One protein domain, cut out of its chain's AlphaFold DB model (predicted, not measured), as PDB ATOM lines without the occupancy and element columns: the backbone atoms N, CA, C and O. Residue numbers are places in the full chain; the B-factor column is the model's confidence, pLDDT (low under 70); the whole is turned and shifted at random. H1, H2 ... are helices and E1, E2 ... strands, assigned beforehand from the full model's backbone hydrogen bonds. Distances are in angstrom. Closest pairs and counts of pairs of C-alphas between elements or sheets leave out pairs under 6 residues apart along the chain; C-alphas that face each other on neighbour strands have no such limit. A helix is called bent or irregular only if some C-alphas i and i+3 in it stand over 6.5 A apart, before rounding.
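AT A GLANCE: This is residues 54 to 143 of the 143 residues of an uncharacterized protein of Diutina rugosa (UniProt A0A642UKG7). Look first for a small twisted wall of four parallel strands, with H2 running along one of its faces and the short H1 near the E1 edge; the other face has no named helix. A long loop, residues 112 to 128, swings out between E3 and E4, and a tail, residues 137 to 143, trails away past E4. The printed part has 90 residues, with the order E1 H1 E2 H2 E3 E4 along the chain and E1 E2 E3 E4 across the sheet; its class is mixed, helices and strands. It is compact, with a radius of gyration of the C-alphas of 13.5 A and spans of 43 by 31 by 19 A.

IN THESE COORDINATES: Find C-alpha 54 at (80.554, 105.120, 119.469), where E1, residues 54 to 56, begins. E2 is residues 80 to 86, 20.2 A long; E3, residues 104 to 111, 22.9 A; E4, residues 129 to 136, 20.5 A, ending at (98.860, 106.894, 111.919). H1 is residues 70 to 75; H2, residues 87 to 99, is 19.6 A long and irregular, with C-alphas 88 and 91 7.5 A apart.

HOW THE PARTS SIT: Between E2 and E3, N 83 and O 106 are 2.8 A apart; between E3 and E4, N 109 and O 133, 2.9 A; between E1 and E2, N 55 and O 82, 2.8 A; each pair is within hydrogen-bond range. H1 and H2 on one face of the sheet make two layers, helices over strands. E1, H1, E2 and E2, H2, E3 are strand-helix-strand units, parallel neighbour strands with a helix between, each with a right-handed crossover. H2 is on the sheet at a height of 8.8 A, along the strands, at 16 degrees to E2 on the local plane. H1 and H2 are close but not clearly touching, the C-alphas of Phe 70 and Tyr 96 being closest at 6.9 A. Every O i to N i+4 pair is within range in H1, and 7 of 9 in H2.

THE WHOLE: The C-alphas farthest apart, of Pro 77 and Ser 143, are 43.7 A apart. The printed part has no cut; the links E1 to H1 and E3 to E4 are long. Look for pLDDT under 70 at residues 57 to 63, 111 to 120 and 136 to 143.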
ATOM      1  N   GLU A  54      79.739 104.968 120.669       87.31
ATOM      2  CA  GLU A  54      80.554 105.120 119.469       87.31
ATOM      3  C   GLU A  54      79.703 105.661 118.322       87.31
ATOM      4  O   GLU A  54      78.616 105.158 118.038       87.31
ATOM      5  N   VAL A  55      80.198 106.713 117.681       83.81
ATOM      6  CA  VAL A  55      79.495 107.457 116.644       83.81
ATOM      7  C   VAL A  55      80.370 107.491 115.403       83.81
ATOM      8  O   VAL A  55      81.556 107.818 115.476       83.81
ATOM      9  N   THR A  56      79.781 107.171 114.257       81.00
ATOM     10  CA  THR A  56      80.462 107.218 112.963       81.00
ATOM     11  C   THR A  56      79.807 108.232 112.031       81.00
ATOM     12  O   THR A  56      78.586 108.400 112.012       81.00
ATOM     13  N   ALA A  57      80.642 108.919 111.250       66.56
ATOM     14  CA  ALA A  57      80.199 109.784 110.159       66.56
ATOM     15  C   ALA A  57      79.746 108.982 108.931       66.56
ATOM     16  O   ALA A  57      79.018 109.502 108.085       66.56
ATOM     17  N   GLU A  58      80.198 107.732 108.820       62.97
ATOM     18  CA  GLU A  58      79.880 106.846 107.709       62.97
ATOM     19  C   GLU A  58      78.472 106.287 107.902       62.97
ATOM     20  O   GLU A  58      78.262 105.226 108.491       62.97
ATOM     21  N   TYR A  59      77.482 107.026 107.407       47.81
ATOM     22  CA  TYR A  59      76.168 106.459 107.156       47.81
ATOM     23  C   TYR A  59      76.346 105.397 106.065       47.81
ATOM     24  O   TYR A  59      76.548 105.739 104.904       47.81
ATOM     25  N   VAL A  60      76.264 104.121 106.455       47.19
ATOM     26  CA  VAL A  60      76.104 102.956 105.567       47.19
ATOM     27  C   VAL A  60      77.366 102.591 104.770       47.19
ATOM     28  O   VAL A  60      77.672 103.236 103.781       47.19
ATOM     29  N   VAL A  61      78.063 101.518 105.185       45.00
ATOM     30  CA  VAL A  61      78.651 100.435 104.339       45.00
ATOM     31  C   VAL A  61      79.484  99.446 105.187       45.00
ATOM     32  O   VAL A  61      79.733  98.333 104.741       45.00
ATOM     33  N   THR A  62      79.863  99.758 106.431       53.59
ATOM     34  CA  THR A  62      80.736  98.859 107.222       53.59
ATOM     35  C   THR A  62      80.024  97.693 107.918       53.59
ATOM     36  O   THR A  62      80.695  96.833 108.481       53.59
ATOM     37  N   SER A  63      78.683  97.628 107.893       59.59
ATOM     38  CA  SER A  63      77.878  96.640 108.645       59.59
ATOM     39  C   SER A  63      78.189  96.584 110.152       59.59
ATOM     40  O   SER A  63      77.796  95.632 110.827       59.59
ATOM     41  N   ASP A  64      78.865  97.601 110.693       70.62
ATOM     42  CA  ASP A  64      79.248  97.664 112.096       70.62
ATOM     43  C   ASP A  64      78.079  98.171 112.946       70.62
ATOM     44  O   ASP A  64      77.790  99.364 113.013       70.62
ATOM     45  N   LEU A  65      77.395  97.230 113.598       70.88
ATOM     46  CA  LEU A  65      76.254  97.502 114.475       70.88
ATOM     47  C   LEU A  65      76.667  98.037 115.856       70.88
ATOM     48  O   LEU A  65      75.796  98.352 116.668       70.88
ATOM     49  N   SER A  66      77.967  98.134 116.156       79.50
ATOM     50  CA  SER A  66      78.444  98.686 117.432       79.50
ATOM     51  C   SER A  66      78.391 100.218 117.484       79.50
ATOM     52  O   SER A  66      78.444 100.800 118.571       79.50
ATOM     53  N   ARG A  67      78.225 100.869 116.326       84.12
ATOM     54  CA  ARG A  67      78.265 102.325 116.156       84.12
ATOM     55  C   ARG A  67      76.894 102.869 115.777       84.12
ATOM     56  O   ARG A  67      76.112 102.205 115.102       84.12
ATOM     57  N   ILE A  68      76.612 104.101 116.191       86.00
ATOM     58  CA  ILE A  68      75.432 104.845 115.741       86.00
ATOM     59  C   ILE A  68      75.838 105.955 114.773       86.00
ATOM     60  O   ILE A  68      76.962 106.459 114.816       86.00
ATOM     61  N   ASP A  69      74.919 106.364 113.910       87.69
ATOM     62  CA  ASP A  69      75.111 107.542 113.069       87.69
ATOM     63  C   ASP A  69      74.768 108.846 113.816       87.69
ATOM     64  O   ASP A  69      74.181 108.866 114.906       87.69
ATOM     65  N   PHE A  70      75.146 109.970 113.209       88.12
ATOM     66  CA  PHE A  70      74.847 111.300 113.733       88.12
ATOM     67  C   PHE A  70      73.341 111.617 113.777       88.12
ATOM     68  O   PHE A  70      72.919 112.382 114.644       88.12
ATOM     69  N   GLU A  71      72.518 111.032 112.902       88.19
ATOM     70  CA  GLU A  71      71.062 111.240 112.924       88.19
ATOM     71  C   GLU A  71      70.433 110.610 114.173       88.19
ATOM     72  O   GLU A  71      69.625 111.231 114.867       88.19
ATOM     73  N   THR A  72      70.850 109.390 114.494       87.94
ATOM     74  CA  THR A  72      70.466 108.658 115.694       87.94
ATOM     75  C   THR A  72      70.936 109.427 116.918       87.94
ATOM     76  O   THR A  72      70.129 109.679 117.809       87.94
ATOM     77  N   LEU A  73      72.194 109.886 116.939       89.31
ATOM     78  CA  LEU A  73      72.715 110.695 118.042       89.31
ATOM     79  C   LEU A  73      71.894 111.971 118.270       89.31
ATOM     80  O   LEU A  73      71.631 112.321 119.417       89.31
ATOM     81  N   ALA A  74      71.452 112.645 117.205       89.44
ATOM     82  CA  ALA A  74      70.656 113.869 117.304       89.44
ATOM     83  C   ALA A  74      69.288 113.670 117.981       89.44
ATOM     84  O   ALA A  74      68.694 114.632 118.465       89.44
ATOM     85  N   ARG A  75      68.780 112.433 118.012       89.38
ATOM     86  CA  ARG A  75      67.516 112.070 118.670       89.38
ATOM     87  C   ARG A  75      67.697 111.605 120.110       89.38
ATOM     88  O   ARG A  75      66.704 111.438 120.813       89.38
ATOM     89  N   LEU A  76      68.935 111.369 120.531       88.06
ATOM     90  CA  LEU A  76      69.245 110.912 121.877       88.06
ATOM     91  C   LEU A  76      69.464 112.102 122.816       88.06
ATOM     92  O   LEU A  76      69.813 113.203 122.378       88.06
ATOM     93  N   PRO A  77      69.312 111.902 124.134       85.94
ATOM     94  CA  PRO A  77      69.726 112.902 125.108       85.94
ATOM     95  C   PRO A  77      71.247 113.131 125.062       85.94
ATOM     96  O   PRO A  77      71.991 112.428 124.385       85.94
ATOM     97  N   HIS A  78      71.754 114.105 125.821       90.25
ATOM     98  CA  HIS A  78      73.189 114.416 125.805       90.25
ATOM     99  C   HIS A  78      74.014 113.263 126.406       90.25
ATOM    100  O   HIS A  78      73.968 113.017 127.616       90.25
ATOM    101  N   LEU A  79      74.805 112.592 125.567       90.62
ATOM    102  CA  LEU A  79      75.595 111.412 125.931       90.62
ATOM    103  C   LEU A  79      77.104 111.672 125.901       90.62
ATOM    104  O   LEU A  79      77.578 112.655 125.328       90.62
ATOM    105  N   ASP A  80      77.853 110.790 126.560       91.38
ATOM    106  CA  ASP A  80      79.305 110.700 126.428       91.38
ATOM    107  C   ASP A  80      79.620 109.898 125.153       91.38
ATOM    108  O   ASP A  80      79.323 108.703 125.082       91.38
ATOM    109  N   ILE A  81      80.198 110.549 124.141       92.56
ATOM    110  CA  ILE A  81      80.407 109.970 122.807       92.56
ATOM    111  C   ILE A  81      81.888 109.750 122.481       92.56
ATOM    112  O   ILE A  81      82.771 110.437 123.004       92.56
ATOM    113  N   SER A  82      82.154 108.791 121.597       92.00
ATOM    114  CA  SER A  82      83.443 108.556 120.947       92.00
ATOM    115  C   SER A  82      83.260 108.620 119.440       92.00
ATOM    116  O   SER A  82      82.344 107.992 118.923       92.00
ATOM    117  N   VAL A  83      84.118 109.352 118.741       89.56
ATOM    118  CA  VAL A  83      84.084 109.471 117.284       89.56
ATOM    119  C   VAL A  83      85.442 109.078 116.737       89.56
ATOM    120  O   VAL A  83      86.436 109.748 117.021       89.56
ATOM    121  N   ASP A  84      85.466 108.034 115.917       87.62
ATOM    122  CA  ASP A  84      86.625 107.703 115.096       87.62
ATOM    123  C   ASP A  84      86.371 108.219 113.684       87.62
ATOM    124  O   ASP A  84      85.392 107.851 113.034       87.62
ATOM    125  N   CYS A  85      87.234 109.112 113.220       82.88
ATOM    126  CA  CYS A  85      87.043 109.826 111.972       82.88
ATOM    127  C   CYS A  85      88.334 109.800 111.145       82.88
ATOM    128  O   CYS A  85      89.371 110.271 111.615       82.88
ATOM    129  N   PRO A  86      88.313 109.301 109.900       80.88
ATOM    130  CA  PRO A  86      89.436 109.486 108.986       80.88
ATOM    131  C   PRO A  86      89.661 110.980 108.705       80.88
ATOM    132  O   PRO A  86      88.694 111.736 108.595       80.88
ATOM    133  N   ALA A  87      90.910 111.424 108.517       79.75
ATOM    134  CA  ALA A  87      91.223 112.845 108.288       79.75
ATOM    135  C   ALA A  87      90.428 113.465 107.124       79.75
ATOM    136  O   ALA A  87      90.050 114.635 107.186       79.75
ATOM    137  N   SER A  88      90.113 112.677 106.090       77.69
ATOM    138  CA  SER A  88      89.276 113.096 104.958       77.69
ATOM    139  C   SER A  88      87.856 113.522 105.355       77.69
ATOM    140  O   SER A  88      87.259 114.350 104.674       77.69
ATOM    141  N   TYR A  89      87.323 113.003 106.465       80.75
ATOM    142  CA  TYR A  89      85.973 113.285 106.963       80.75
ATOM    143  C   TYR A  89      85.944 114.265 108.138       80.75
ATOM    144  O   TYR A  89      84.870 114.537 108.683       80.75
ATOM    145  N   ALA A  90      87.085 114.836 108.524       81.94
ATOM    146  CA  ALA A  90      87.169 115.672 109.717       81.94
ATOM    147  C   ALA A  90      86.328 116.962 109.603       81.94
ATOM    148  O   ALA A  90      85.693 117.373 110.575       81.94
ATOM    149  N   GLY A  91      86.247 117.558 108.407       83.00
ATOM    150  CA  GLY A  91      85.388 118.717 108.125       83.00
ATOM    151  C   GLY A  91      83.889 118.415 108.295       83.00
ATOM    152  O   GLY A  91      83.247 119.033 109.147       83.00
ATOM    153  N   PRO A  92      83.321 117.446 107.547       84.75
ATOM    154  CA  PRO A  92      81.934 117.007 107.730       84.75
ATOM    155  C   PRO A  92      81.611 116.592 109.172       84.75
ATOM    156  O   PRO A  92      80.614 117.040 109.732       84.75
ATOM    157  N   THR A  93      82.488 115.813 109.806       86.81
ATOM    158  CA  THR A  93      82.339 115.375 111.205       86.81
ATOM    159  C   THR A  93      82.279 116.564 112.157       86.81
ATOM    160  O   THR A  93      81.406 116.631 113.019       86.81
ATOM    161  N   SER A  94      83.154 117.557 111.972       86.06
ATOM    162  CA  SER A  94      83.118 118.789 112.757       86.06
ATOM    163  C   SER A  94      81.800 119.544 112.589       86.06
ATOM    164  O   SER A  94      81.329 120.114 113.570       86.06
ATOM    165  N   LYS A  95      81.210 119.564 111.388       86.31
ATOM    166  CA  LYS A  95      79.918 120.218 111.147       86.31
ATOM    167  C   LYS A  95      78.803 119.551 111.956       86.31
ATOM    168  O   LYS A  95      78.106 120.243 112.689       86.31
ATOM    169  N   TYR A  96      78.708 118.221 111.919       89.44
ATOM    170  CA  TYR A  96      77.733 117.479 112.728       89.44
ATOM    171  C   TYR A  96      77.930 117.698 114.230       89.44
ATOM    172  O   TYR A  96      76.974 117.966 114.955       89.44
ATOM    173  N   LEU A  97      79.178 117.668 114.703       89.62
ATOM    174  CA  LEU A  97      79.496 117.908 116.113       89.62
ATOM    175  C   LEU A  97      79.183 119.342 116.579       89.62
ATOM    176  O   LEU A  97      79.069 119.573 117.779       89.62
ATOM    177  N   ARG A  98      79.049 120.320 115.677       89.44
ATOM    178  CA  ARG A  98      78.588 121.670 116.053       89.44
ATOM    179  C   ARG A  98      77.081 121.719 116.289       89.44
ATOM    180  O   ARG A  98      76.628 122.515 117.105       89.44
ATOM    181  N   GLU A  99      76.325 120.894 115.575       89.44
ATOM    182  CA  GLU A  99      74.860 120.926 115.566       89.44
ATOM    183  C   GLU A  99      74.248 119.974 116.605       89.44
ATOM    184  O   GLU A  99      73.169 120.242 117.131       89.44
ATOM    185  N   ILE A 100      74.942 118.883 116.938       89.88
ATOM    186  CA  ILE A 100      74.400 117.823 117.792       89.88
ATOM    187  C   ILE A 100      74.845 118.011 119.244       89.88
ATOM    188  O   ILE A 100      76.046 118.085 119.526       89.88
ATOM    189  N   PRO A 101      73.912 118.050 120.209       89.00
ATOM    190  CA  PRO A 101      74.284 118.238 121.592       89.00
ATOM    191  C   PRO A 101      74.747 116.923 122.237       89.00
ATOM    192  O   PRO A 101      74.006 115.957 122.374       89.00
ATOM    193  N   PHE A 102      75.985 116.915 122.720       91.12
ATOM    194  CA  PHE A 102      76.556 115.836 123.532       91.12
ATOM    195  C   PHE A 102      77.075 116.366 124.872       91.12
ATOM    196  O   PHE A 102      77.284 117.577 125.046       91.12
ATOM    197  N   LYS A 103      77.277 115.446 125.821       91.38
ATOM    198  CA  LYS A 103      77.830 115.724 127.152       91.38
ATOM    199  C   LYS A 103      79.351 115.822 127.099       91.38
ATOM    200  O   LYS A 103      79.906 116.822 127.543       91.38
ATOM    201  N   SER A 104      80.011 114.812 126.539       92.69
ATOM    202  CA  SER A 104      81.461 114.802 126.354       92.69
ATOM    203  C   SER A 104      81.860 114.045 125.091       92.69
ATOM    204  O   SER A 104      81.100 113.207 124.615       92.69
ATOM    205  N   LEU A 105      83.033 114.356 124.543       92.06
ATOM    206  CA  LEU A 105      83.543 113.801 123.293       92.06
ATOM    207  C   LEU A 105      84.948 113.226 123.485       92.06
ATOM    208  O   LEU A 105      85.828 113.889 124.037       92.06
ATOM    209  N   ALA A 106      85.175 112.016 122.990       91.62
ATOM    210  CA  ALA A 106      86.494 111.520 122.618       91.62
ATOM    211  C   ALA A 106      86.594 111.494 121.090       91.62
ATOM    212  O   ALA A 106      85.731 110.917 120.440       91.62
ATOM    213  N   LEU A 107      87.614 112.135 120.521       88.38
ATOM    214  CA  LEU A 107      87.808 112.218 119.075       88.38
ATOM    215  C   LEU A 107      89.133 111.559 118.684       88.38
ATOM    216  O   LEU A 107      90.196 111.969 119.159       88.38
ATOM    217  N   THR A 108      89.057 110.579 117.790       88.12
ATOM    218  CA  THR A 108      90.211 109.962 117.138       88.12
ATOM    219  C   THR A 108      90.238 110.392 115.676       88.12
ATOM    220  O   THR A 108      89.277 110.151 114.948       88.12
ATOM    221  N   LEU A 109      91.330 111.019 115.236       83.81
ATOM    222  CA  LEU A 109      91.545 111.368 113.833       83.81
ATOM    223  C   LEU A 109      92.565 110.410 113.213       83.81
ATOM    224  O   LEU A 109      93.712 110.347 113.658       83.81
ATOM    225  N   GLY A 110      92.144 109.668 112.191       79.75
ATOM    226  CA  GLY A 110      93.030 108.822 111.394       79.75
ATOM    227  C   GLY A 110      93.859 109.660 110.425       79.75
ATOM    228  O   GLY A 110      93.325 110.539 109.753       79.75
ATOM    229  N   ASN A 111      95.160 109.407 110.349       69.50
ATOM    230  CA  ASN A 111      96.073 110.058 109.424       69.50
ATOM    231  C   ASN A 111      96.157 109.236 108.136       69.50
ATOM    232  O   ASN A 111      96.772 108.171 108.096       69.50
ATOM    233  N   ASN A 112      95.537 109.750 107.077       63.62
ATOM    234  CA  ASN A 112      95.459 109.068 105.787       63.62
ATOM    235  C   ASN A 112      96.624 109.465 104.853       63.62
ATOM    236  O   ASN A 112      96.534 109.251 103.647       63.62
ATOM    237  N   GLY A 113      97.674 110.132 105.357       57.59
ATOM    238  CA  GLY A 113      98.823 110.592 104.559       57.59
ATOM    239  C   GLY A 113      98.528 111.743 103.580       57.59
ATOM    240  O   GLY A 113      99.445 112.299 102.983       57.59
ATOM    241  N   LEU A 114      97.265 112.151 103.434       54.50
ATOM    242  CA  LEU A 114      96.819 113.231 102.553       54.50
ATOM    243  C   LEU A 114      96.679 114.546 103.340       54.50
ATOM    244  O   LEU A 114      95.577 115.003 103.645       54.50
ATOM    245  N   TYR A 115      97.814 115.162 103.672       52.66
ATOM    246  CA  TYR A 115      97.915 116.462 104.357       52.66
ATOM    247  C   TYR A 115      97.565 117.661 103.450       52.66
ATOM    248  O   TYR A 115      98.350 118.596 103.314       52.66
ATOM    249  N   LEU A 116      96.398 117.653 102.801       49.12
ATOM    250  CA  LEU A 116      95.940 118.790 101.980       49.12
ATOM    251  C   LEU A 116      94.565 119.340 102.376       49.12
ATOM    252  O   LEU A 116      94.092 120.288 101.754       49.12
ATOM    253  N   SER A 117      93.927 118.798 103.416       56.53
ATOM    254  CA  SER A 117      92.644 119.329 103.885       56.53
ATOM    255  C   SER A 117      92.854 120.457 104.904       56.53
ATOM    256  O   SER A 117      93.737 120.330 105.761       56.53
ATOM    257  N   PRO A 118      92.071 121.555 104.854       56.97
ATOM    258  CA  PRO A 118      92.102 122.584 105.887       56.97
ATOM    259  C   PRO A 118      91.877 121.938 107.255       56.97
ATOM    260  O   PRO A 118      90.968 121.120 107.420       56.97
ATOM    261  N   GLN A 119      92.725 122.280 108.229       65.69
ATOM    262  CA  GLN A 119      92.585 121.738 109.575       65.69
ATOM    263  C   GLN A 119      91.201 122.123 110.115       65.69
ATOM    264  O   GLN A 119      90.870 123.313 110.116       65.69
ATOM    265  N   PRO A 120      90.371 121.152 110.534       67.62
ATOM    266  CA  PRO A 120      89.070 121.466 111.096       67.62
ATOM    267  C   PRO A 120      89.283 122.340 112.331       67.62
ATOM    268  O   PRO A 120      90.111 122.046 113.193       67.62
ATOM    269  N   GLU A 121      88.539 123.434 112.422       76.12
ATOM    270  CA  GLU A 121      88.553 124.260 113.618       76.12
ATOM    271  C   GLU A 121      87.822 123.493 114.732       76.12
ATOM    272  O   GLU A 121      86.592 123.462 114.769       76.12
ATOM    273  N   LEU A 122      88.589 122.845 115.614       77.19
ATOM    274  CA  LEU A 122      88.097 122.022 116.730       77.19
ATOM    275  C   LEU A 122      87.974 122.800 118.050       77.19
ATOM    276  O   LEU A 122      87.621 122.225 119.075       77.19
ATOM    277  N   THR A 123      88.245 124.107 118.049       80.44
ATOM    278  CA  THR A 123      88.223 124.960 119.252       80.44
ATOM    279  C   THR A 123      86.858 124.968 119.945       80.44
ATOM    280  O   THR A 123      86.789 125.022 121.172       80.44
ATOM    281  N   PHE A 124      85.767 124.823 119.186       82.31
ATOM    282  CA  PHE A 124      84.409 124.712 119.732       82.31
ATOM    283  C   PHE A 124      84.208 123.472 120.626       82.31
ATOM    284  O   PHE A 124      83.265 123.429 121.415       82.31
ATOM    285  N   LEU A 125      85.093 122.471 120.536       82.88
ATOM    286  CA  LEU A 125      85.037 121.258 121.348       82.88
ATOM    287  C   LEU A 125      85.684 121.430 122.728       82.88
ATOM    288  O   LEU A 125      85.425 120.609 123.602       82.88
ATOM    289  N   CYS A 126      86.480 122.478 122.965       75.06
ATOM    290  CA  CYS A 126      87.339 122.617 124.148       75.06
ATOM    291  C   CYS A 126      86.672 122.454 125.535       75.06
ATOM    292  O   CYS A 126      87.358 121.960 126.425       75.06
ATOM    293  N   PRO A 127      85.383 122.777 125.780       83.44
ATOM    294  CA  PRO A 127      84.769 122.463 127.076       83.44
ATOM    295  C   PRO A 127      84.237 121.023 127.184       83.44
ATOM    296  O   PRO A 127      83.973 120.554 128.287       83.44
ATOM    297  N   LYS A 128      84.041 120.321 126.061       85.69
ATOM    298  CA  LYS A 128      83.429 118.980 126.007       85.69
ATOM    299  C   LYS A 128      84.406 117.879 125.584       85.69
ATOM    300  O   LYS A 128      84.083 116.698 125.703       85.69
ATOM    301  N   LEU A 129      85.577 118.241 125.070       87.69
ATOM    302  CA  LEU A 129      86.598 117.318 124.598       87.69
ATOM    303  C   LEU A 129      87.327 116.689 125.788       87.69
ATOM    304  O   LEU A 129      88.028 117.360 126.536       87.69
ATOM    305  N   THR A 130      87.165 115.382 125.950       89.12
ATOM    306  CA  THR A 130      87.798 114.593 127.022       89.12
ATOM    307  C   THR A 130      89.054 113.878 126.557       89.12
ATOM    308  O   THR A 130      89.930 113.578 127.364       89.12
ATOM    309  N   LYS A 131      89.143 113.577 125.259       88.19
ATOM    310  CA  LYS A 131      90.288 112.911 124.645       88.19
ATOM    311  C   LYS A 131      90.395 113.343 123.188       88.19
ATOM    312  O   LYS A 131      89.398 113.320 122.471       88.19
ATOM    313  N   LEU A 132      91.606 113.689 122.766       84.62
ATOM    314  CA  LEU A 132      91.975 113.873 121.368       84.62
ATOM    315  C   LEU A 132      93.121 112.914 121.063       84.62
ATOM    316  O   LEU A 132      94.094 112.851 121.815       84.62
ATOM    317  N   SER A 133      93.001 112.135 119.999       83.75
ATOM    318  CA  SER A 133      94.053 111.213 119.573       83.75
ATOM    319  C   SER A 133      94.235 111.281 118.066       83.75
ATOM    320  O   SER A 133      93.264 111.368 117.319       83.75
ATOM    321  N   LEU A 134      95.492 111.263 117.637       77.69
ATOM    322  CA  LEU A 134      95.889 111.179 116.237       77.69
ATOM    323  C   LEU A 134      96.470 109.782 116.031       77.69
ATOM    324  O   LEU A 134      97.363 109.388 116.780       77.69
ATOM    325  N   HIS A 135      95.943 109.026 115.075       73.94
ATOM    326  CA  HIS A 135      96.438 107.689 114.751       73.94
ATOM    327  C   HIS A 135      97.047 107.679 113.357       73.94
ATOM    328  O   HIS A 135      96.391 108.077 112.401       73.94
ATOM    329  N   ASP A 136      98.269 107.168 113.225       63.12
ATOM    330  CA  ASP A 136      98.860 106.894 111.919       63.12
ATOM    331  C   ASP A 136      98.271 105.605 111.336       63.12
ATOM    332  O   ASP A 136      98.478 104.522 111.881       63.12
ATOM    333  N   CYS A 137      97.551 105.692 110.212       52.91
ATOM    334  CA  CYS A 137      96.970 104.522 109.535       52.91
ATOM    335  C   CYS A 137      98.012 103.706 108.733       52.91
ATOM    336  O   CYS A 137      97.660 103.024 107.773       52.91
ATOM    337  N   TYR A 138      99.298 103.763 109.092       48.44
ATOM    338  CA  TYR A 138     100.401 103.245 108.270       48.44
ATOM    339  C   TYR A 138     100.781 101.770 108.497       48.44
ATOM    340  O   TYR A 138     101.788 101.321 107.957       48.44
ATOM    341  N   SER A 139     100.008 100.976 109.244       45.12
ATOM    342  CA  SER A 139     100.447  99.633 109.670       45.12
ATOM    343  C   SER A 139      99.637  98.435 109.149       45.12
ATOM    344  O   SER A 139      99.669  97.390 109.788       45.12
ATOM    345  N   GLN A 140      98.942  98.516 108.004       43.75
ATOM    346  CA  GLN A 140      98.243  97.338 107.433       43.75
ATOM    347  C   GLN A 140      98.452  97.083 105.930       43.75
ATOM    348  O   GLN A 140      97.610  96.476 105.276       43.75
ATOM    349  N   ILE A 141      99.594  97.476 105.364       45.47
ATOM    350  CA  ILE A 141      99.992  97.007 104.029       45.47
ATOM    351  C   ILE A 141     101.399  96.437 104.146       45.47
ATOM    352  O   ILE A 141     102.346  97.155 103.883       45.47
ATOM    353  N   HIS A 142     101.531  95.209 104.660       41.66
ATOM    354  CA  HIS A 142     102.593  94.232 104.361       41.66
ATOM    355  C   HIS A 142     102.449  93.024 105.301       41.66
ATOM    356  O   HIS A 142     103.106  92.940 106.338       41.66
ATOM    357  N   SER A 143     101.590  92.082 104.915       37.25
ATOM    358  CA  SER A 143     101.657  90.672 105.316       37.25
ATOM    359  C   SER A 143     100.959  89.834 104.261       37.25
ATOM    360  O   SER A 143      99.783  90.166 103.987       37.25
TER     361      SER A 143